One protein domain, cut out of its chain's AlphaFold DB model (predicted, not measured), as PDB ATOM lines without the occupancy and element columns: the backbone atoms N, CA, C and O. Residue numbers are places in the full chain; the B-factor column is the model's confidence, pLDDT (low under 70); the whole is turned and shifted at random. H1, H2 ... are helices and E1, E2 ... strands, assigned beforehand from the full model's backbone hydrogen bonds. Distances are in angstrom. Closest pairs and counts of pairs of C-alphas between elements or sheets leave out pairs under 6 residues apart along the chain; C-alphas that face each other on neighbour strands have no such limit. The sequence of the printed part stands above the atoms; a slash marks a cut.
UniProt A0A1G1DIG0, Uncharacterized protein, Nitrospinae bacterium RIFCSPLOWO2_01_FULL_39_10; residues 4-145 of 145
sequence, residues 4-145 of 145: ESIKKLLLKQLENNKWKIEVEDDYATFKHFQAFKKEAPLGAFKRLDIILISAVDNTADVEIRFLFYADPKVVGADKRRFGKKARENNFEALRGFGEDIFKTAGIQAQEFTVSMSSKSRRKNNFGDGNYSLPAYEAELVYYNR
ATOM      1  N   GLU A   4       7.301  81.005  73.068       96.31
ATOM      2  CA  GLU A   4       7.450  82.087  74.057       96.31
ATOM      3  C   GLU A   4       6.120  82.753  74.412       96.31
ATOM      4  O   GLU A   4       5.846  83.060  75.575       96.31
ATOM      5  N   SER A   5       5.267  82.967  73.409       96.00
ATOM      6  CA  SER A   5       3.947  83.561  73.617       96.00
ATOM      7  C   SER A   5       3.049  82.609  74.410       96.00
ATOM      8  O   SER A   5       2.404  83.034  75.368       96.00
ATOM      9  N   ILE A   6       3.071  81.317  74.067       96.31
ATOM     10  CA  ILE A   6       2.338  80.259  74.774       96.31
ATOM     11  C   ILE A   6       2.813  80.161  76.222       96.31
ATOM     12  O   ILE A   6       1.984  80.229  77.126       96.31
ATOM     13  N   LYS A   7       4.132  80.089  76.456       96.38
ATOM     14  CA  LYS A   7       4.730  80.142  77.797       96.38
ATOM     15  C   LYS A   7       4.162  81.309  78.592       96.38
ATOM     16  O   LYS A   7       3.572  81.104  79.647       96.38
ATOM     17  N   LYS A   8       4.302  82.535  78.082       97.06
ATOM     18  CA  LYS A   8       3.887  83.745  78.802       97.06
ATOM     19  C   LYS A   8       2.405  83.711  79.175       97.06
ATOM     20  O   LYS A   8       2.045  84.091  80.288       97.06
ATOM     21  N   LEU A   9       1.551  83.270  78.255       96.75
ATOM     22  CA  LEU A   9       0.111  83.189  78.482       96.75
ATOM     23  C   LEU A   9      -0.253  82.092  79.490       96.75
ATOM     24  O   LEU A   9      -1.037  82.356  80.399       96.75
ATOM     25  N   LEU A  10       0.349  80.902  79.383       95.62
ATOM     26  CA  LEU A  10       0.126  79.797  80.319       95.62
ATOM     27  C   LEU A  10       0.571  80.151  81.735       95.62
ATOM     28  O   LEU A  10      -0.209  79.984  82.671       95.62
ATOM     29  N   LEU A  11       1.789  80.682  81.892       95.06
ATOM     30  CA  LEU A  11       2.314  81.068  83.201       95.06
ATOM     31  C   LEU A  11       1.408  82.106  83.865       95.06
ATOM     32  O   LEU A  11       0.988  81.913  85.003       95.06
ATOM     33  N   LYS A  12       0.987  83.129  83.113       96.00
ATOM     34  CA  LYS A  12       0.042  84.136  83.606       96.00
ATOM     35  C   LYS A  12      -1.283  83.515  84.060       96.00
ATOM     36  O   LYS A  12      -1.814  83.906  85.097       96.00
ATOM     37  N   GLN A  13      -1.839  82.558  83.310       95.00
ATOM     38  CA  GLN A  13      -3.094  81.915  83.717       95.00
ATOM     39  C   GLN A  13      -2.939  81.036  84.956       95.00
ATOM     40  O   GLN A  13      -3.830  81.009  85.805       95.00
ATOM     41  N   LEU A  14      -1.819  80.341  85.098       93.81
ATOM     42  CA  LEU A  14      -1.534  79.534  86.281       93.81
ATOM     43  C   LEU A  14      -1.337  80.414  87.521       93.81
ATOM     44  O   LEU A  14      -1.926  80.125  88.565       93.81
ATOM     45  N   GLU A  15      -0.606  81.522  87.395       94.56
ATOM     46  CA  GLU A  15      -0.436  82.525  88.454       94.56
ATOM     47  C   GLU A  15      -1.780  83.128  88.881       94.56
ATOM     48  O   GLU A  15      -2.090  83.160  90.074       94.56
ATOM     49  N   ASN A  16      -2.629  83.519  87.922       94.06
ATOM     50  CA  ASN A  16      -3.989  84.001  88.199       94.06
ATOM     51  C   ASN A  16      -4.827  82.953  88.949       94.06
ATOM     52  O   ASN A  16      -5.621  83.283  89.832       94.06
ATOM     53  N   ASN A  17      -4.609  81.674  88.639       90.50
ATOM     54  CA  ASN A  17      -5.220  80.540  89.324       90.50
ATOM     55  C   ASN A  17      -4.509  80.153  90.634       90.50
ATOM     56  O   ASN A  17      -4.826  79.106  91.211       90.50
ATOM     57  N   LYS A  18      -3.600  80.996  91.139       92.75
ATOM     58  CA  LYS A  18      -2.861  80.831  92.402       92.75
ATOM     59  C   LYS A  18      -1.994  79.571  92.447       92.75
ATOM     60  O   LYS A  18      -1.799  78.991  93.518       92.75
ATOM     61  N   TRP A  19      -1.499  79.122  91.299       93.50
ATOM     62  CA  TRP A  19      -0.441  78.120  91.256       93.50
ATOM     63  C   TRP A  19       0.897  78.790  91.554       93.50
ATOM     64  O   TRP A  19       1.205  79.849  91.011       93.50
ATOM     65  N   LYS A  20       1.701  78.168  92.416       94.06
ATOM     66  CA  LYS A  20       3.106  78.538  92.586       94.06
ATOM     67  C   LYS A  20       3.894  77.884  91.460       94.06
ATOM     68  O   LYS A  20       3.833  76.666  91.337       94.06
ATOM     69  N   ILE A  21       4.620  78.673  90.679       94.88
ATOM     70  CA  ILE A  21       5.352  78.198  89.503       94.88
ATOM     71  C   ILE A  21       6.853  78.271  89.768       94.88
ATOM     72  O   ILE A  21       7.340  79.245  90.339       94.88
ATOM     73  N   GLU A  22       7.573  77.246  89.333       93.94
ATOM     74  CA  GLU A  22       9.028  77.158  89.330       93.94
ATOM     75  C   GLU A  22       9.481  76.818  87.900       93.94
ATOM     76  O   GLU A  22       8.928  75.925  87.255       93.94
ATOM     77  N   VAL A  23      10.430  77.591  87.362       93.88
ATOM     78  CA  VAL A  23      10.991  77.365  86.021       93.88
ATOM     79  C   VAL A  23      12.170  76.411  86.157       93.88
ATOM     80  O   VAL A  23      13.108  76.718  86.887       93.88
ATOM     81  N   GLU A  24      12.123  75.289  85.444       93.38
ATOM     82  CA  GLU A  24      13.193  74.284  85.448       93.38
ATOM     83  C   GLU A  24      14.140  74.499  84.265       93.38
ATOM     84  O   GLU A  24      15.337  74.686  84.455       93.38
ATOM     85  N   ASP A  25      13.590  74.538  83.048       95.25
ATOM     86  CA  ASP A  25      14.352  74.711  81.810       95.25
ATOM     87  C   ASP A  25      13.680  75.737  80.890       95.25
ATOM     88  O   ASP A  25      12.456  75.752  80.725       95.25
ATOM     89  N   ASP A  26      14.493  76.578  80.249       96.31
ATOM     90  CA  ASP A  26      14.027  77.704  79.434       96.31
ATOM     91  C   ASP A  26      14.895  77.901  78.178       96.31
ATOM     92  O   ASP A  26      15.525  78.939  77.977       96.31
ATOM     93  N   TYR A  27      14.941  76.887  77.313       94.25
ATOM     94  CA  TYR A  27      15.683  76.921  76.047       94.25
ATOM     95  C   TYR A  27      14.799  77.395  74.889       94.25
ATOM     96  O   TYR A  27      13.575  77.362  74.976       94.25
ATOM     97  N   ALA A  28      15.396  77.818  73.774       92.50
ATOM     98  CA  ALA A  28      14.663  78.402  72.642       92.50
ATOM     99  C   ALA A  28      13.506  77.527  72.109       92.50
ATOM    100  O   ALA A  28      12.469  78.055  71.722       92.50
ATOM    101  N   THR A  29      13.668  76.203  72.124       95.56
ATOM    102  CA  THR A  29      12.708  75.224  71.579       95.56
ATOM    103  C   THR A  29      12.097  74.312  72.639       95.56
ATOM    104  O   THR A  29      11.296  73.435  72.317       95.56
ATOM    105  N   PHE A  30      12.482  74.489  73.904       97.25
ATOM    106  CA  PHE A  30      12.074  73.620  74.997       97.25
ATOM    107  C   PHE A  30      11.867  74.422  76.267       97.25
ATOM    108  O   PHE A  30      12.784  75.103  76.728       97.25
ATOM    109  N   LYS A  31      10.682  74.291  76.856       97.88
ATOM    110  CA  LYS A  31      10.347  74.900  78.139       97.88
ATOM    111  C   LYS A  31       9.839  73.846  79.102       97.88
ATOM    112  O   LYS A  31       9.022  73.016  78.713       97.88
ATOM    113  N   HIS A  32      10.255  73.932  80.356       97.62
ATOM    114  CA  HIS A  32       9.770  73.067  81.418       97.62
ATOM    115  C   HIS A  32       9.493  73.883  82.679       97.62
ATOM    116  O   HIS A  32      10.358  74.601  83.185       97.62
ATOM    117  N   PHE A  33       8.268  73.758  83.180       95.25
ATOM    118  CA  PHE A  33       7.801  74.430  84.385       95.25
ATOM    119  C   PHE A  33       7.180  73.420  85.336       95.25
ATOM    120  O   PHE A  33       6.429  72.545  84.904       95.25
ATOM    121  N   GLN A  34       7.421  73.596  86.627       94.50
ATOM    122  CA  GLN A  34       6.686  72.915  87.683       94.50
ATOM    123  C   GLN A  34       5.689  73.892  88.297       94.50
ATOM    124  O   GLN A  34       6.000  75.055  88.546       94.50
ATOM    125  N   ALA A  35       4.475  73.428  88.548       93.88
ATOM    126  CA  ALA A  35       3.417  74.199  89.170       93.88
ATOM    127  C   ALA A  35       2.831  73.430  90.357       93.88
ATOM    128  O   ALA A  35       2.501  72.246  90.265       93.88
ATOM    129  N   PHE A  36       2.662  74.124  91.482       92.81
ATOM    130  CA  PHE A  36       2.167  73.560  92.734       92.81
ATOM    131  C   PHE A  36       0.941  74.307  93.248       92.81
ATOM    132  O   PHE A  36       0.903  75.541  93.253       92.81
ATOM    133  N   LYS A  37      -0.045  73.567  93.760       90.44
ATOM    134  CA  LYS A  37      -1.223  74.155  94.407       90.44
ATOM    135  C   LYS A  37      -1.773  73.238  95.495       90.44
ATOM    136  O   LYS A  37      -1.998  72.053  95.272       90.44
ATOM    137  N   LYS A  38      -2.019  73.799  96.686       80.81
ATOM    138  CA  LYS A  38      -2.587  73.050  97.825       80.81
ATOM    139  C   LYS A  38      -4.016  72.582  97.537       80.81
ATOM    140  O   LYS A  38      -4.337  71.422  97.782       80.81
ATOM    141  N   GLU A  39      -4.833  73.479  96.988       82.75
ATOM    142  CA  GLU A  39      -6.204  73.231  96.525       82.75
ATOM    143  C   GLU A  39      -6.205  73.002  95.010       82.75
ATOM    144  O   GLU A  39      -6.609  73.847  94.209       82.75
ATOM    145  N   ALA A  40      -5.630  71.874  94.616       79.38
ATOM    146  CA  ALA A  40      -5.502  71.466  93.225       79.38
ATOM    147  C   ALA A  40      -6.770  70.776  92.684       79.38
ATOM    148  O   ALA A  40      -7.652  70.411  93.471       79.38
ATOM    149  N   PRO A  41      -6.864  70.542  91.357       77.94
ATOM    150  CA  PRO A  41      -7.916  69.729  90.764       77.94
ATOM    151  C   PRO A  41      -8.127  68.423  91.530       77.94
ATOM    152  O   PRO A  41      -7.176  67.708  91.869       77.94
ATOM    153  N   LEU A  42      -9.397  68.141  91.835       79.19
ATOM    154  CA  LEU A  42      -9.830  66.946  92.569       79.19
ATOM    155  C   LEU A  42      -9.195  66.811  93.973       79.19
ATOM    156  O   LEU A  42      -9.220  65.731  94.560       79.19
ATOM    157  N   GLY A  43      -8.579  67.875  94.503       81.38
ATOM    158  CA  GLY A  43      -7.861  67.910  95.783       81.38
ATOM    159  C   GLY A  43      -6.574  67.074  95.839       81.38
ATOM    160  O   GLY A  43      -5.843  67.143  96.828       81.38
ATOM    161  N   ALA A  44      -6.286  66.286  94.801       84.62
ATOM    162  CA  ALA A  44      -5.213  65.297  94.792       84.62
ATOM    163  C   ALA A  44      -4.033  65.696  93.899       84.62
ATOM    164  O   ALA A  44      -2.895  65.389  94.245       84.62
ATOM    165  N   PHE A  45      -4.265  66.390  92.782       86.94
ATOM    166  CA  PHE A  45      -3.239  66.665  91.766       86.94
ATOM    167  C   PHE A  45      -2.403  67.911  92.076       86.94
ATOM    168  O   PHE A  45      -2.411  68.893  91.341       86.94
ATOM    169  N   LYS A  46      -1.714  67.894  93.219       90.25
ATOM    170  CA  LYS A  46      -1.049  69.076  93.797       90.25
ATOM    171  C   LYS A  46       0.206  69.543  93.066       90.25
ATOM    172  O   LYS A  46       0.663  70.652  93.339       90.25
ATOM    173  N   ARG A  47       0.757  68.713  92.179       91.94
ATOM    174  CA  ARG A  47       1.888  69.045  91.311       91.94
ATOM    175  C   ARG A  47       1.495  68.823  89.855       91.94
ATOM    176  O   ARG A  47       0.873  67.810  89.526       91.94
ATOM    177  N   LEU A  48       1.913  69.756  89.017       93.94
ATOM    178  CA  LEU A  48       1.734  69.766  87.579       93.94
ATOM    179  C   LEU A  48       3.070  70.123  86.928       93.94
ATOM    180  O   LEU A  48       3.598  71.193  87.212       93.94
ATOM    181  N   ASP A  49       3.584  69.272  86.050       94.94
ATOM    182  CA  ASP A  49       4.692  69.644  85.172       94.94
ATOM    183  C   ASP A  49       4.113  70.062  83.816       94.94
ATOM    184  O   ASP A  49       3.179  69.444  83.297       94.94
ATOM    185  N   ILE A  50       4.649  71.139  83.252       96.31
ATOM    186  CA  ILE A  50       4.234  71.694  81.967       96.31
ATOM    187  C   ILE A  50       5.449  71.729  81.069       96.31
ATOM    188  O   ILE A  50       6.437  72.392  81.388       96.31
ATOM    189  N   ILE A  51       5.362  71.025  79.948       97.06
ATOM    190  CA  ILE A  51       6.450  70.921  78.982       97.06
ATOM    191  C   ILE A  51       5.971  71.498  77.658       97.06
ATOM    192  O   ILE A  51       4.931  71.089  77.144       97.06
ATOM    193  N   LEU A  52       6.730  72.446  77.113       97.50
ATOM    194  CA  LEU A  52       6.508  73.003  75.782       97.50
ATOM    195  C   LEU A  52       7.662  72.596  74.878       97.50
ATOM    196  O   LEU A  52       8.823  72.767  75.255       97.50
ATOM    197  N   ILE A  53       7.347  72.090  73.692       96.94
ATOM    198  CA  ILE A  53       8.337  71.648  72.710       96.94
ATOM    199  C   ILE A  53       7.954  72.230  71.355       96.94
ATOM    200  O   ILE A  53       6.816  72.075  70.925       96.94
ATOM    201  N   SER A  54       8.894  72.882  70.677       95.50
ATOM    202  CA  SER A  54       8.730  73.307  69.285       95.50
ATOM    203  C   SER A  54       9.816  72.706  68.402       95.50
ATOM    204  O   SER A  54      10.882  72.309  68.883       95.50
ATOM    205  N   ALA A  55       9.582  72.686  67.092       88.69
ATOM    206  CA  ALA A  55      10.649  72.400  66.141       88.69
ATOM    207  C   ALA A  55      11.695  73.533  66.148       88.69
ATOM    208  O   ALA A  55      11.398  74.676  66.511       88.69
ATOM    209  N   VAL A  56      12.934  73.216  65.759       85.56
ATOM    210  CA  VAL A  56      14.050  74.184  65.731       85.56
ATOM    211  C   VAL A  56      13.815  75.282  64.696       85.56
ATOM    212  O   VAL A  56      14.125  76.445  64.936       85.56
ATOM    213  N   ASP A  57      13.241  74.911  63.561       88.56
ATOM    214  CA  ASP A  57      12.923  75.768  62.424       88.56
ATOM    215  C   ASP A  57      11.506  76.362  62.482       88.56
ATOM    216  O   ASP A  57      11.203  77.296  61.741       88.56
ATOM    217  N   ASN A  58      10.646  75.878  63.385       90.06
ATOM    218  CA  ASN A  58       9.283  76.371  63.543       90.06
ATOM    219  C   ASN A  58       8.884  76.496  65.019       90.06
ATOM    220  O   ASN A  58       8.386  75.560  65.642       90.06
ATOM    221  N   THR A  59       9.041  77.703  65.563       90.56
ATOM    222  CA  THR A  59       8.649  78.023  66.947       90.56
ATOM    223  C   THR A  59       7.143  78.209  67.133       90.56
ATOM    224  O   THR A  59       6.711  78.437  68.264       90.56
ATOM    225  N   ALA A  60       6.351  78.160  66.054       92.06
ATOM    226  CA  ALA A  60       4.904  78.350  66.076       92.06
ATOM    227  C   ALA A  60       4.094  77.043  66.084       92.06
ATOM    228  O   ALA A  60       2.916  77.105  66.424       92.06
ATOM    229  N   ASP A  61       4.714  75.906  65.751       92.69
ATOM    230  CA  ASP A  61       4.150  74.565  65.954       92.69
ATOM    231  C   ASP A  61       4.657  74.033  67.295       92.69
ATOM    232  O   ASP A  61       5.849  73.748  67.458       92.69
ATOM    233  N   VAL A  62       3.770  74.009  68.289       95.81
ATOM    234  CA  VAL A  62       4.139  73.773  69.686       95.81
ATOM    235  C   VAL A  62       3.330  72.625  70.259       95.81
ATOM    236  O   VAL A  62       2.104  72.688  70.356       95.81
ATOM    237  N   GLU A  63       4.041  71.602  70.710       96.50
ATOM    238  CA  GLU A  63       3.509  70.554  71.565       96.50
ATOM    239  C   GLU A  63       3.473  71.050  73.014       96.50
ATOM    240  O   GLU A  63       4.463  71.566  73.539       96.50
ATOM    241  N   ILE A  64       2.326  70.889  73.663       96.38
ATOM    242  CA  ILE A  64       2.065  71.318  75.033       96.38
ATOM    243  C   ILE A  64       1.680  70.080  75.832       96.38
ATOM    244  O   ILE A  64       0.647  69.463  75.565       96.38
ATOM    245  N   ARG A  65       2.487  69.717  76.828       96.31
ATOM    246  CA  ARG A  65       2.200  68.602  77.735       96.31
ATOM    247  C   ARG A  65       1.869  69.106  79.124       96.31
ATOM    248  O   ARG A  65       2.630  69.887  79.689       96.31
ATOM    249  N   PHE A  66       0.793  68.581  79.693       95.19
ATOM    250  CA  PHE A  66       0.480  68.689  81.110       95.19
ATOM    251  C   PHE A  66       0.645  67.323  81.767       95.19
ATOM    252  O   PHE A  66      -0.067  66.380  81.422       95.19
ATOM    253  N   LEU A  67       1.559  67.219  82.727       94.19
ATOM    254  CA  LEU A  67       1.772  66.024  83.535       94.19
ATOM    255  C   LEU A  67       1.292  66.284  84.962       94.19
ATOM    256  O   LEU A  67       1.921  67.005  85.732       94.19
ATOM    257  N   PHE A  68       0.167  65.684  85.329       92.62
ATOM    258  CA  PHE A  68      -0.434  65.811  86.649       92.62
ATOM    259  C   PHE A  68       0.023  64.688  87.567       92.62
ATOM    260  O   PHE A  68      -0.071  63.509  87.221       92.62
ATOM    261  N   TYR A  69       0.406  65.045  88.788       91.00
ATOM    262  CA  TYR A  69       0.841  64.096  89.805       91.00
ATOM    263  C   TYR A  69      -0.082  64.143  91.015       91.00
ATOM    264  O   TYR A  69      -0.267  65.192  91.639       91.00
ATOM    265  N   ALA A  70      -0.641  62.989  91.374       88.38
ATOM    266  CA  ALA A  70      -1.511  62.869  92.535       88.38
ATOM    267  C   ALA A  70      -0.711  62.616  93.821       88.38
ATOM    268  O   ALA A  70       0.043  61.640  93.917       88.38
ATOM    269  N   ASP A  71      -0.929  63.466  94.825       88.25
ATOM    270  CA  ASP A  71      -0.327  63.369  96.154       88.25
ATOM    271  C   ASP A  71      -0.774  62.060  96.843       88.25
ATOM    272  O   ASP A  71      -1.969  61.883  97.138       88.25
ATOM    273  N   PRO A  72       0.155  61.132  97.144       84.69
ATOM    274  CA  PRO A  72      -0.178  59.859  97.775       84.69
ATOM    275  C   PRO A  72      -0.781  60.031  99.175       84.69
ATOM    276  O   PRO A  72      -1.500  59.148  99.644       84.69
ATOM    277  N   LYS A  73      -0.578  61.174  99.844       84.06
ATOM    278  CA  LYS A  73      -1.220  61.466 101.133       84.06
ATOM    279  C   LYS A  73      -2.720  61.705 100.996       84.06
ATOM    280  O   LYS A  73      -3.424  61.603 101.999       84.06
ATOM    281  N   VAL A  74      -3.228  62.009  99.802       80.62
ATOM    282  CA  VAL A  74      -4.664  62.209  99.546       80.62
ATOM    283  C   VAL A  74      -5.310  60.920  99.028       80.62
ATOM    284  O   VAL A  74      -6.411  60.576  99.451       80.62
ATOM    285  N   VAL A  75      -4.610  60.183  98.160       74.00
ATOM    286  CA  VAL A  75      -5.193  59.099  97.340       74.00
ATOM    287  C   VAL A  75      -4.387  57.784  97.332       74.00
ATOM    288  O   VAL A  75      -4.576  56.951  96.450       74.00
ATOM    289  N   GLY A  76      -3.451  57.599  98.271       60.50
ATOM    290  CA  GLY A  76      -2.579  56.417  98.367       60.50
ATOM    291  C   GLY A  76      -3.303  55.099  98.683       60.50
ATOM    292  O   GLY A  76      -4.515  55.073  98.841       60.50
ATOM    293  N   ALA A  77      -2.554  53.995  98.794       54.41
ATOM    294  CA  ALA A  77      -3.079  52.619  98.852       54.41
ATOM    295  C   ALA A  77      -4.110  52.336  99.970       54.41
ATOM    296  O   ALA A  77      -4.998  51.505  99.763       54.41
ATOM    297  N   ASP A  78      -4.016  53.056 101.094       54.84
ATOM    298  CA  ASP A  78      -4.935  52.974 102.246       54.84
ATOM    299  C   ASP A  78      -6.047  54.040 102.216       54.84
ATOM    300  O   ASP A  78      -6.890  54.127 103.108       54.84
ATOM    301  N   LYS A  79      -6.053  54.882 101.180       58.16
ATOM    302  CA  LYS A  79      -7.070  55.898 100.887       58.16
ATOM    303  C   LYS A  79      -7.781  55.505  99.586       58.16
ATOM    304  O   LYS A  79      -7.360  54.584  98.894       58.16
ATOM    305  N   ARG A  80      -8.941  56.111  99.301       54.59
ATOM    306  CA  ARG A  80      -9.858  55.714  98.205       54.59
ATOM    307  C   ARG A  80      -9.102  55.262  96.942       54.59
ATOM    308  O   ARG A  80      -8.517  56.083  96.246       54.59
ATOM    309  N   ARG A  81      -9.168  53.966  96.616       55.56
ATOM    310  CA  ARG A  81      -8.628  53.441  95.353       55.56
ATOM    311  C   ARG A  81      -9.411  54.051  94.192       55.56
ATOM    312  O   ARG A  81     -10.637  53.926  94.157       55.56
ATOM    313  N   PHE A  82      -8.736  54.648  93.211       61.41
ATOM    314  CA  PHE A  82      -9.417  55.034  91.976       61.41
ATOM    315  C   PHE A  82      -9.682  53.782  91.136       61.41
ATOM    316  O   PHE A  82      -8.821  53.301  90.396       61.41
ATOM    317  N   GLY A  83     -10.889  53.229  91.271       65.38
ATOM    318  CA  GLY A  83     -11.407  52.232  90.336       65.38
ATOM    319  C   GLY A  83     -11.463  52.787  88.905       65.38
ATOM    320  O   GLY A  83     -11.364  53.995  88.693       65.38
ATOM    321  N   LYS A  84     -11.650  51.912  87.908       70.38
ATOM    322  CA  LYS A  84     -11.653  52.281  86.475       70.38
ATOM    323  C   LYS A  84     -12.541  53.500  86.155       70.38
ATOM    324  O   LYS A  84     -12.065  54.433  85.526       70.38
ATOM    325  N   LYS A  85     -13.766  53.535  86.681       73.88
ATOM    326  CA  LYS A  85     -14.714  54.644  86.475       73.88
ATOM    327  C   LYS A  85     -14.269  55.963  87.120       73.88
ATOM    328  O   LYS A  85     -14.470  57.033  86.568       73.88
ATOM    329  N   ALA A  86     -13.640  55.901  88.295       74.25
ATOM    330  CA  ALA A  86     -13.129  57.098  88.962       74.25
ATOM    331  C   ALA A  86     -11.922  57.683  88.212       74.25
ATOM    332  O   ALA A  86     -11.753  58.891  88.144       74.25
ATOM    333  N   ARG A  87     -11.121  56.808  87.601       73.31
ATOM    334  CA  ARG A  87     -10.014  57.161  86.714       73.31
ATOM    335  C   ARG A  87     -10.483  57.903  85.454       73.31
ATOM    336  O   ARG A  87      -9.903  58.929  85.129       73.31
ATOM    337  N   GLU A  88     -11.548  57.436  84.808       77.25
ATOM    338  CA  GLU A  88     -12.178  58.124  83.665       77.25
ATOM    339  C   GLU A  88     -12.729  59.504  84.065       77.25
ATOM    340  O   GLU A  88     -12.407  60.503  83.431       77.25
ATOM    341  N   ASN A  89     -13.456  59.600  85.183       80.12
ATOM    342  CA  ASN A  89     -13.961  60.889  85.677       80.12
ATOM    343  C   ASN A  89     -12.840  61.875  86.035       80.12
ATOM    344  O   ASN A  89     -12.971  63.077  85.805       80.12
ATOM    345  N   ASN A  90     -11.741  61.381  86.613       79.94
ATOM    346  CA  ASN A  90     -10.586  62.219  86.914       79.94
ATOM    347  C   ASN A  90      -9.986  62.798  85.632       79.94
ATOM    348  O   ASN A  90      -9.622  63.967  85.616       79.94
ATOM    349  N   PHE A  91      -9.901  62.000  84.566       83.56
ATOM    350  CA  PHE A  91      -9.392  62.475  83.286       83.56
ATOM    351  C   PHE A  91     -10.231  63.591  82.695       83.56
ATOM    352  O   PHE A  91      -9.663  64.611  82.330       83.56
ATOM    353  N   GLU A  92     -11.551  63.432  82.644       86.25
ATOM    354  CA  GLU A  92     -12.428  64.484  82.119       86.25
ATOM    355  C   GLU A  92     -12.275  65.789  82.911       86.25
ATOM    356  O   GLU A  92     -12.235  66.873  82.335       86.25
ATOM    357  N   ALA A  93     -12.099  65.702  84.234       88.12
ATOM    358  CA  ALA A  93     -11.848  66.878  85.062       88.12
ATOM    359  C   ALA A  93     -10.472  67.521  84.798       88.12
ATOM    360  O   ALA A  93     -10.364  68.746  84.784       88.12
ATOM    361  N   LEU A  94      -9.420  66.721  84.592       90.62
ATOM    362  CA  LEU A  94      -8.082  67.226  84.256       90.62
ATOM    363  C   LEU A  94      -8.035  67.829  82.847       90.62
ATOM    364  O   LEU A  94      -7.435  68.885  82.659       90.62
ATOM    365  N   ARG A  95      -8.709  67.193  81.882       90.81
ATOM    366  CA  ARG A  95      -8.910  67.720  80.530       90.81
ATOM    367  C   ARG A  95      -9.635  69.053  80.584       90.81
ATOM    368  O   ARG A  95      -9.108  70.036  80.077       90.81
ATOM    369  N   GLY A  96     -10.779  69.111  81.267       91.38
ATOM    370  CA  GLY A  96     -11.544  70.346  81.423       91.38
ATOM    371  C   GLY A  96     -10.725  71.470  82.062       91.38
ATOM    372  O   GLY A  96     -10.836  72.619  81.651       91.38
ATOM    373  N   PHE A  97      -9.841  71.149  83.013       91.38
ATOM    374  CA  PHE A  97      -8.891  72.116  83.566       91.38
ATOM    375  C   PHE A  97      -7.887  72.632  82.518       91.38
ATOM    376  O   PHE A  97      -7.670  73.840  82.433       91.38
ATOM    377  N   GLY A  98      -7.281  71.747  81.719       91.56
ATOM    378  CA  GLY A  98      -6.357  72.141  80.649       91.56
ATOM    379  C   GLY A  98      -7.036  73.005  79.579       91.56
ATOM    380  O   GLY A  98      -6.524  74.063  79.209       91.56
ATOM    381  N   GLU A  99      -8.225  72.600  79.139       92.38
ATOM    382  CA  GLU A  99      -9.042  73.339  78.172       92.38
ATOM    383  C   GLU A  99      -9.461  74.719  78.692       92.38
ATOM    384  O   GLU A  99      -9.414  75.696  77.944       92.38
ATOM    385  N   ASP A 100      -9.824  74.833  79.973       93.50
ATOM    386  CA  ASP A 100     -10.184  76.112  80.589       93.50
ATOM    387  C   ASP A 100      -8.988  77.073  80.673       93.50
ATOM    388  O   ASP A 100      -9.118  78.263  80.354       93.50
ATOM    389  N   ILE A 101      -7.796  76.553  81.001       93.62
ATOM    390  CA  ILE A 101      -6.547  77.324  80.935       93.62
ATOM    391  C   ILE A 101      -6.331  77.856  79.520       93.62
ATOM    392  O   ILE A 101      -6.078  79.051  79.355       93.62
ATOM    393  N   PHE A 102      -6.447  77.006  78.498       94.31
ATOM    394  CA  PHE A 102      -6.240  77.419  77.111       94.31
ATOM    395  C   PHE A 102      -7.262  78.447  76.647       94.31
ATOM    396  O   PHE A 102      -6.885  79.487  76.101       94.31
ATOM    397  N   LYS A 103      -8.545  78.203  76.920       94.56
ATOM    398  CA  LYS A 103      -9.638  79.109  76.571       94.56
ATOM    399  C   LYS A 103      -9.427  80.491  77.184       94.56
ATOM    400  O   LYS A 103      -9.517  81.492  76.478       94.56
ATOM    401  N   THR A 104      -9.092  80.548  78.471       94.31
ATOM    402  CA  THR A 104      -8.857  81.812  79.188       94.31
ATOM    403  C   THR A 104      -7.559  82.492  78.741       94.31
ATOM    404  O   THR A 104      -7.469  83.720  78.706       94.31
ATOM    405  N   ALA A 105      -6.549  81.710  78.357       93.12
ATOM    406  CA  ALA A 105      -5.305  82.206  77.776       93.12
ATOM    407  C   ALA A 105      -5.450  82.695  76.324       93.12
ATOM    408  O   ALA A 105      -4.536  83.351  75.826       93.12
ATOM    409  N   GLY A 106      -6.553  82.375  75.636       93.38
ATOM    410  CA  GLY A 106      -6.696  82.608  74.198       93.38
ATOM    411  C   GLY A 106      -5.775  81.724  73.348       93.38
ATOM    412  O   GLY A 106      -5.380  82.122  72.254       93.38
ATOM    413  N   ILE A 107      -5.398  80.545  73.851       94.25
ATOM    414  CA  ILE A 107      -4.551  79.576  73.148       94.25
ATOM    415  C   ILE A 107      -5.459  78.577  72.429       94.25
ATOM    416  O   ILE A 107      -6.284  77.915  73.051       94.25
ATOM    417  N   GLN A 108      -5.292  78.449  71.115       93.44
ATOM    418  CA  GLN A 108      -5.977  77.426  70.326       93.44
ATOM    419  C   GLN A 108      -5.127  76.158  70.311       93.44
ATOM    420  O   GLN A 108      -4.108  76.113  69.630       93.44
ATOM    421  N   ALA A 109      -5.501  75.146  71.085       91.38
ATOM    422  CA  ALA A 109      -4.771  73.887  71.127       91.38
ATOM    423  C   ALA A 109      -5.723  72.707  70.924       91.38
ATOM    424  O   ALA A 109      -6.838  72.711  71.442       91.38
ATOM    425  N   GLN A 110      -5.285  71.709  70.160       91.12
ATOM    426  CA  GLN A 110      -6.047  70.491  69.905       91.12
ATOM    427  C   GLN A 110      -5.476  69.337  70.728       91.12
ATOM    428  O   GLN A 110      -4.267  69.109  70.700       91.12
ATOM    429  N   GLU A 111      -6.337  68.608  71.447       88.38
ATOM    430  CA  GLU A 111      -5.940  67.393  72.167       88.38
ATOM    431  C   GLU A 111      -5.463  66.315  71.189       88.38
ATOM    432  O   GLU A 111      -6.069  66.101  70.136       88.38
ATOM    433  N   PHE A 112      -4.386  65.624  71.559       85.38
ATOM    434  CA  PHE A 112      -3.813  64.539  70.772       85.38
ATOM    435  C   PHE A 112      -3.763  63.220  71.541       85.38
ATOM    436  O   PHE A 112      -4.345  62.230  71.103       85.38
ATOM    437  N   THR A 113      -3.093  63.205  72.696       78.94
ATOM    438  CA  THR A 113      -2.865  61.977  73.469       78.94
ATOM    439  C   THR A 113      -3.164  62.198  74.938       78.94
ATOM    440  O   THR A 113      -2.800  63.220  75.517       78.94
ATOM    441  N   VAL A 114      -3.777  61.185  75.547       80.19
ATOM    442  CA  VAL A 114      -4.051  61.118  76.979       80.19
ATOM    443  C   VAL A 114      -3.522  59.794  77.522       80.19
ATOM    444  O   VAL A 114      -3.828  58.731  76.977       80.19
ATOM    445  N   SER A 115      -2.738  59.832  78.600       84.38
ATOM    446  CA  SER A 115      -2.229  58.624  79.261       84.38
ATOM    447  C   SER A 115      -2.355  58.710  80.786       84.38
ATOM    448  O   SER A 115      -2.293  59.787  81.372       84.38
ATOM    449  N   MET A 116      -2.596  57.570  81.450       78.50
ATOM    450  CA  MET A 116      -2.566  57.468  82.916       78.50
ATOM    451  C   MET A 116      -1.749  56.276  83.337       78.50
ATOM    452  O   MET A 116      -1.929  55.166  82.831       78.50
ATOM    453  N   SER A 117      -0.980  56.478  84.392       78.75
ATOM    454  CA  SER A 117      -0.258  55.417  85.063       78.75
ATOM    455  C   SER A 117      -0.479  55.505  86.567       78.75
ATOM    456  O   SER A 117      -0.362  56.563  87.174       78.75
ATOM    457  N   SER A 118      -0.756  54.366  87.200       72.12
ATOM    458  CA  SER A 118      -0.640  54.223  88.660       72.12
ATOM    459  C   SER A 118       0.778  53.826  89.089       72.12
ATOM    460  O   SER A 118       0.999  53.434  90.230       72.12
ATOM    461  N   LYS A 119       1.723  53.796  88.146       69.00
ATOM    462  CA  LYS A 119       3.111  53.392  88.349       69.00
ATOM    463  C   LYS A 119       4.005  54.565  87.981       69.00
ATOM    464  O   LYS A 119       4.524  54.619  86.866       69.00
ATOM    465  N   SER A 120       4.162  55.487  88.923       74.69
ATOM    466  CA  SER A 120       5.208  56.496  88.826       74.69
ATOM    467  C   SER A 120       6.578  55.858  89.043       74.69
ATOM    468  O   SER A 120       6.745  54.992  89.906       74.69
ATOM    469  N   ARG A 121       7.570  56.294  88.264       75.25
ATOM    470  CA  ARG A 121       8.974  55.882  88.429       75.25
ATOM    471  C   ARG A 121       9.819  56.924  89.164       75.25
ATOM    472  O   ARG A 121      10.977  56.647  89.464       75.25
ATOM    473  N   ARG A 122       9.276  58.116  89.434       81.44
ATOM    474  CA  ARG A 122      10.016  59.254  89.996       81.44
ATOM    475  C   ARG A 122       9.319  59.771  91.245       81.44
ATOM    476  O   ARG A 122       8.101  59.889  91.291       81.44
ATOM    477  N   LYS A 123      10.099  60.063  92.285       87.75
ATOM    478  CA  LYS A 123       9.561  60.719  93.479       87.75
ATOM    479  C   LYS A 123       9.394  62.204  93.194       87.75
ATOM    480  O   LYS A 123      10.315  62.823  92.674       87.75
ATOM    481  N   ASN A 124       8.273  62.761  93.630       86.25
ATOM    482  CA  ASN A 124       7.955  64.172  93.487       86.25
ATOM    483  C   ASN A 124       7.785  64.827  94.854       86.25
ATOM    484  O   ASN A 124       7.312  64.201  95.808       86.25
ATOM    485  N   ASN A 125       8.164  66.098  94.924       86.19
ATOM    486  CA  ASN A 125       7.776  66.996  96.002       86.19
ATOM    487  C   ASN A 125       6.398  67.582  95.673       86.19
ATOM    488  O   ASN A 125       6.178  68.010  94.544       86.19
ATOM    489  N   PHE A 126       5.469  67.582  96.630       85.75
ATOM    490  CA  PHE A 126       4.103  68.098  96.447       85.75
ATOM    491  C   PHE A 126       3.895  69.463  97.130       85.75
ATOM    492  O   PHE A 126       2.783  69.810  97.532       85.75
ATOM    493  N   GLY A 127       4.977  70.234  97.281       78.56
ATOM    494  CA  GLY A 127       4.999  71.548  97.925       78.56
ATOM    495  C   GLY A 127       5.205  71.507  99.444       78.56
ATOM    496  O   GLY A 127       4.995  72.519 100.109       78.56
ATOM    497  N   ASP A 128       5.591  70.356 100.004       79.50
ATOM    498  CA  ASP A 128       5.782  70.139 101.446       79.50
ATOM    499  C   ASP A 128       7.235  69.812 101.840       79.50
ATOM    500  O   ASP A 128       7.499  69.486 102.996       79.50
ATOM    501  N   GLY A 129       8.170  69.874 100.888       80.06
ATOM    502  CA  GLY A 129       9.582  69.561 101.129       80.06
ATOM    503  C   GLY A 129       9.913  68.066 101.078       80.06
ATOM    504  O   GLY A 129      11.089  67.714 101.059       80.06
ATOM    505  N   ASN A 130       8.909  67.181 101.016       85.62
ATOM    506  CA  ASN A 130       9.107  65.738 101.065       85.62
ATOM    507  C   ASN A 130       8.909  65.093  99.695       85.62
ATOM    508  O   ASN A 130       7.895  65.285  99.026       85.62
ATOM    509  N   TYR A 131       9.854  64.240  99.312       88.81
ATOM    510  CA  TYR A 131       9.780  63.482  98.070       88.81
ATOM    511  C   TYR A 131       9.078  62.143  98.291       88.81
ATOM    512  O   TYR A 131       9.535  61.300  99.064       88.81
ATOM    513  N   SER A 132       7.988  61.911  97.565       88.69
ATOM    514  CA  SER A 132       7.228  60.658  97.619       88.69
ATOM    515  C   SER A 132       6.826  60.198  96.224       88.69
ATOM    516  O   SER A 132       6.768  61.000  95.294       88.69
ATOM    517  N   LEU A 133       6.602  58.893  96.054       88.75
ATOM    518  CA  LEU A 133       6.086  58.375  94.789       88.75
ATOM    519  C   LEU A 133       4.634  58.848  94.618       88.75
ATOM    520  O   LEU A 133       3.821  58.573  95.505       88.75
ATOM    521  N   PRO A 134       4.297  59.527  93.508       87.56
ATOM    522  CA  PRO A 134       2.917  59.814  93.156       87.56
ATOM    523  C   PRO A 134       2.074  58.546  93.182       87.56
ATOM    524  O   PRO A 134       2.498  57.492  92.703       87.56
ATOM    525  N   ALA A 135       0.853  58.659  93.696       84.44
ATOM    526  CA  ALA A 135      -0.101  57.560  93.592       84.44
ATOM    527  C   ALA A 135      -0.548  57.353  92.134       84.44
ATOM    528  O   ALA A 135      -0.824  56.226  91.720       84.44
ATOM    529  N   TYR A 136      -0.614  58.450  91.370       82.50
ATOM    530  CA  TYR A 136      -1.037  58.479  89.974       82.50
ATOM    531  C   TYR A 136      -0.311  59.577  89.203       82.50
ATOM    532  O   TYR A 136       0.002  60.634  89.757       82.50
ATOM    533  N   GLU A 137      -0.116  59.314  87.916       88.56
ATOM    534  CA  GLU A 137       0.374  60.251  86.913       88.56
ATOM    535  C   GLU A 137      -0.620  60.276  85.758       88.56
ATOM    536  O   GLU A 137      -1.036  59.211  85.291       88.56
ATOM    537  N   ALA A 138      -1.000  61.466  85.307       88.88
ATOM    538  CA  ALA A 138      -1.800  61.656  84.104       88.88
ATOM    539  C   ALA A 138      -1.077  62.618  83.162       88.88
ATOM    540  O   ALA A 138      -0.636  63.676  83.599       88.88
ATOM    541  N   GLU A 139      -0.968  62.262  81.890       92.38
ATOM    542  CA  GLU A 139      -0.389  63.104  80.845       92.38
ATOM    543  C   GLU A 139      -1.486  63.489  79.854       92.38
ATOM    544  O   GLU A 139      -2.207  62.619  79.357       92.38
ATOM    545  N   LEU A 140      -1.595  64.786  79.571       93.81
ATOM    546  CA  LEU A 140      -2.420  65.346  78.504       93.81
ATOM    547  C   LEU A 140      -1.507  66.069  77.515       93.81
ATOM    548  O   LEU A 140      -0.722  66.928  77.921       93.81
ATOM    549  N   VAL A 141      -1.611  65.726  76.235       94.56
ATOM    550  CA  VAL A 141      -0.792  66.289  75.155       94.56
ATOM    551  C   VAL A 141      -1.681  67.035  74.173       94.56
ATOM    552  O   VAL A 141      -2.661  66.478  73.671       94.56
ATOM    553  N   TYR A 142      -1.298  68.270  73.867       94.44
ATOM    554  CA  TYR A 142      -1.989  69.153  72.938       94.44
ATOM    555  C   TYR A 142      -1.021  69.742  71.911       94.44
ATOM    556  O   TYR A 142       0.165  69.888  72.197       94.44
ATOM    557  N   TYR A 143      -1.535  70.148  70.751       93.50
ATOM    558  CA  TYR A 143      -0.772  70.896  69.747       93.50
ATOM    559  C   TYR A 143      -1.388  72.268  69.486       93.50
ATOM    560  O   TYR A 143      -2.595  72.370  69.258       93.50
ATOM    561  N   ASN A 144      -0.553  73.308  69.475       92.56
ATOM    562  CA  ASN A 144      -0.863  74.619  68.907       92.56
ATOM    563  C   ASN A 144      -0.192  74.725  67.533       92.56
ATOM    564  O   ASN A 144       1.024  74.576  67.447       92.56
ATOM    565  N   ARG A 145      -0.986  74.987  66.492       84.88
ATOM    566  CA  ARG A 145      -0.531  75.228  65.117       84.88
ATOM    567  C   ARG A 145      -1.041  76.575  64.630       84.88
ATOM    568  O   ARG A 145      -2.136  76.977  65.087       84.88
TER     569      ARG A 145
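This is residues 4 to 145 of the 145 residues of an uncharacterized protein of Nitrospinae bacterium RIFCSPLOWO2_01_FULL_39_10 (UniProt A0A1G1DIG0). A six-stranded sheet, twisted, forms a wall with two helices packed over one face: H1 over the E3 side, H3 slanting over E6 and E5, the end of H3 meeting H1. The other face bears no named helix; at one end of the strands the long loop 118 to 135 crosses from E5 toward the E1 side and folds back into E6. The printed part has 142 residues, in the order H1 E1 E2 E3 E4 H2 H3 E5 E6, of mixed class; the antiparallel sheet runs E1 E2 E3 E4 E6 E5. It is compact, radius of gyration of the C-alphas 14.9 A, and only just elongated, spanning 48 by 32 by 28 A.

Find C-alpha 4 at (7.450, 82.087, 74.057); from there H1 runs to residue 16, 18.3 A. Next come E1, residues 20 to 27, which bends by 55 degrees at residue 24, E2, 30 to 36, E3, 47 to 54, and E4, 62 to 70, 25.9 A. After H2, residues 72 to 75, look for C-alpha 84 at (-11.653, 52.281, 86.475), where H3 begins; it ends at residue 105, 31.8 A on. E5 is residues 110 to 117; E6, residues 136 to 144, 26.5 A, ends at (-0.863, 74.619, 68.907).

In the sheet, E1 to E4 form a meander, each strand the antiparallel neighbour of the one before. Look for N 22 and O 34 of E1 and E2, 2.8 A; N 35 and O 48 of E2 and E3, 2.7 A; N 49 and O 67 of E3 and E4, 2.8 A. E6 is the antiparallel neighbour of E4, N 64 and O 142 at 2.8 A, and of edge strand E5, N 115 and O 139 at 2.9 A. E4, H2 H3, E5 make a split strand-helix-strand unit, two strands running the same way with E6 between them, its crossover right-handed. H1 is on the sheet at a height of 8.4 A, along E3 at 7 degrees on the local plane. On the same face, H3 has a height of 9.4 A, slantwise to E5 at 37 degrees on the local plane; C-alphas 95 and 140, the closest of H3 and E6, are 7.2 A apart. H3 touches H1 with residues 101 to 105 alone, the closest C-alphas being Leu 9 and Ala 105, 5.5 A. H2 is not on the sheet and is apart from H1 and H3. In H1 and H3 every O i to N i+4 pair is within hydrogen-bond range; H2 is too short for one.

The two farthest C-alphas, Asp 57 and Asp 78, are 49.2 A apart. The printed part has no cut. The long link is E5 to E6, where residues 124 to 125 pair antiparallel with 131 to 132. Mean pLDDT of the printed part is 87.4; residues 76 to 83 and 119 are under 70.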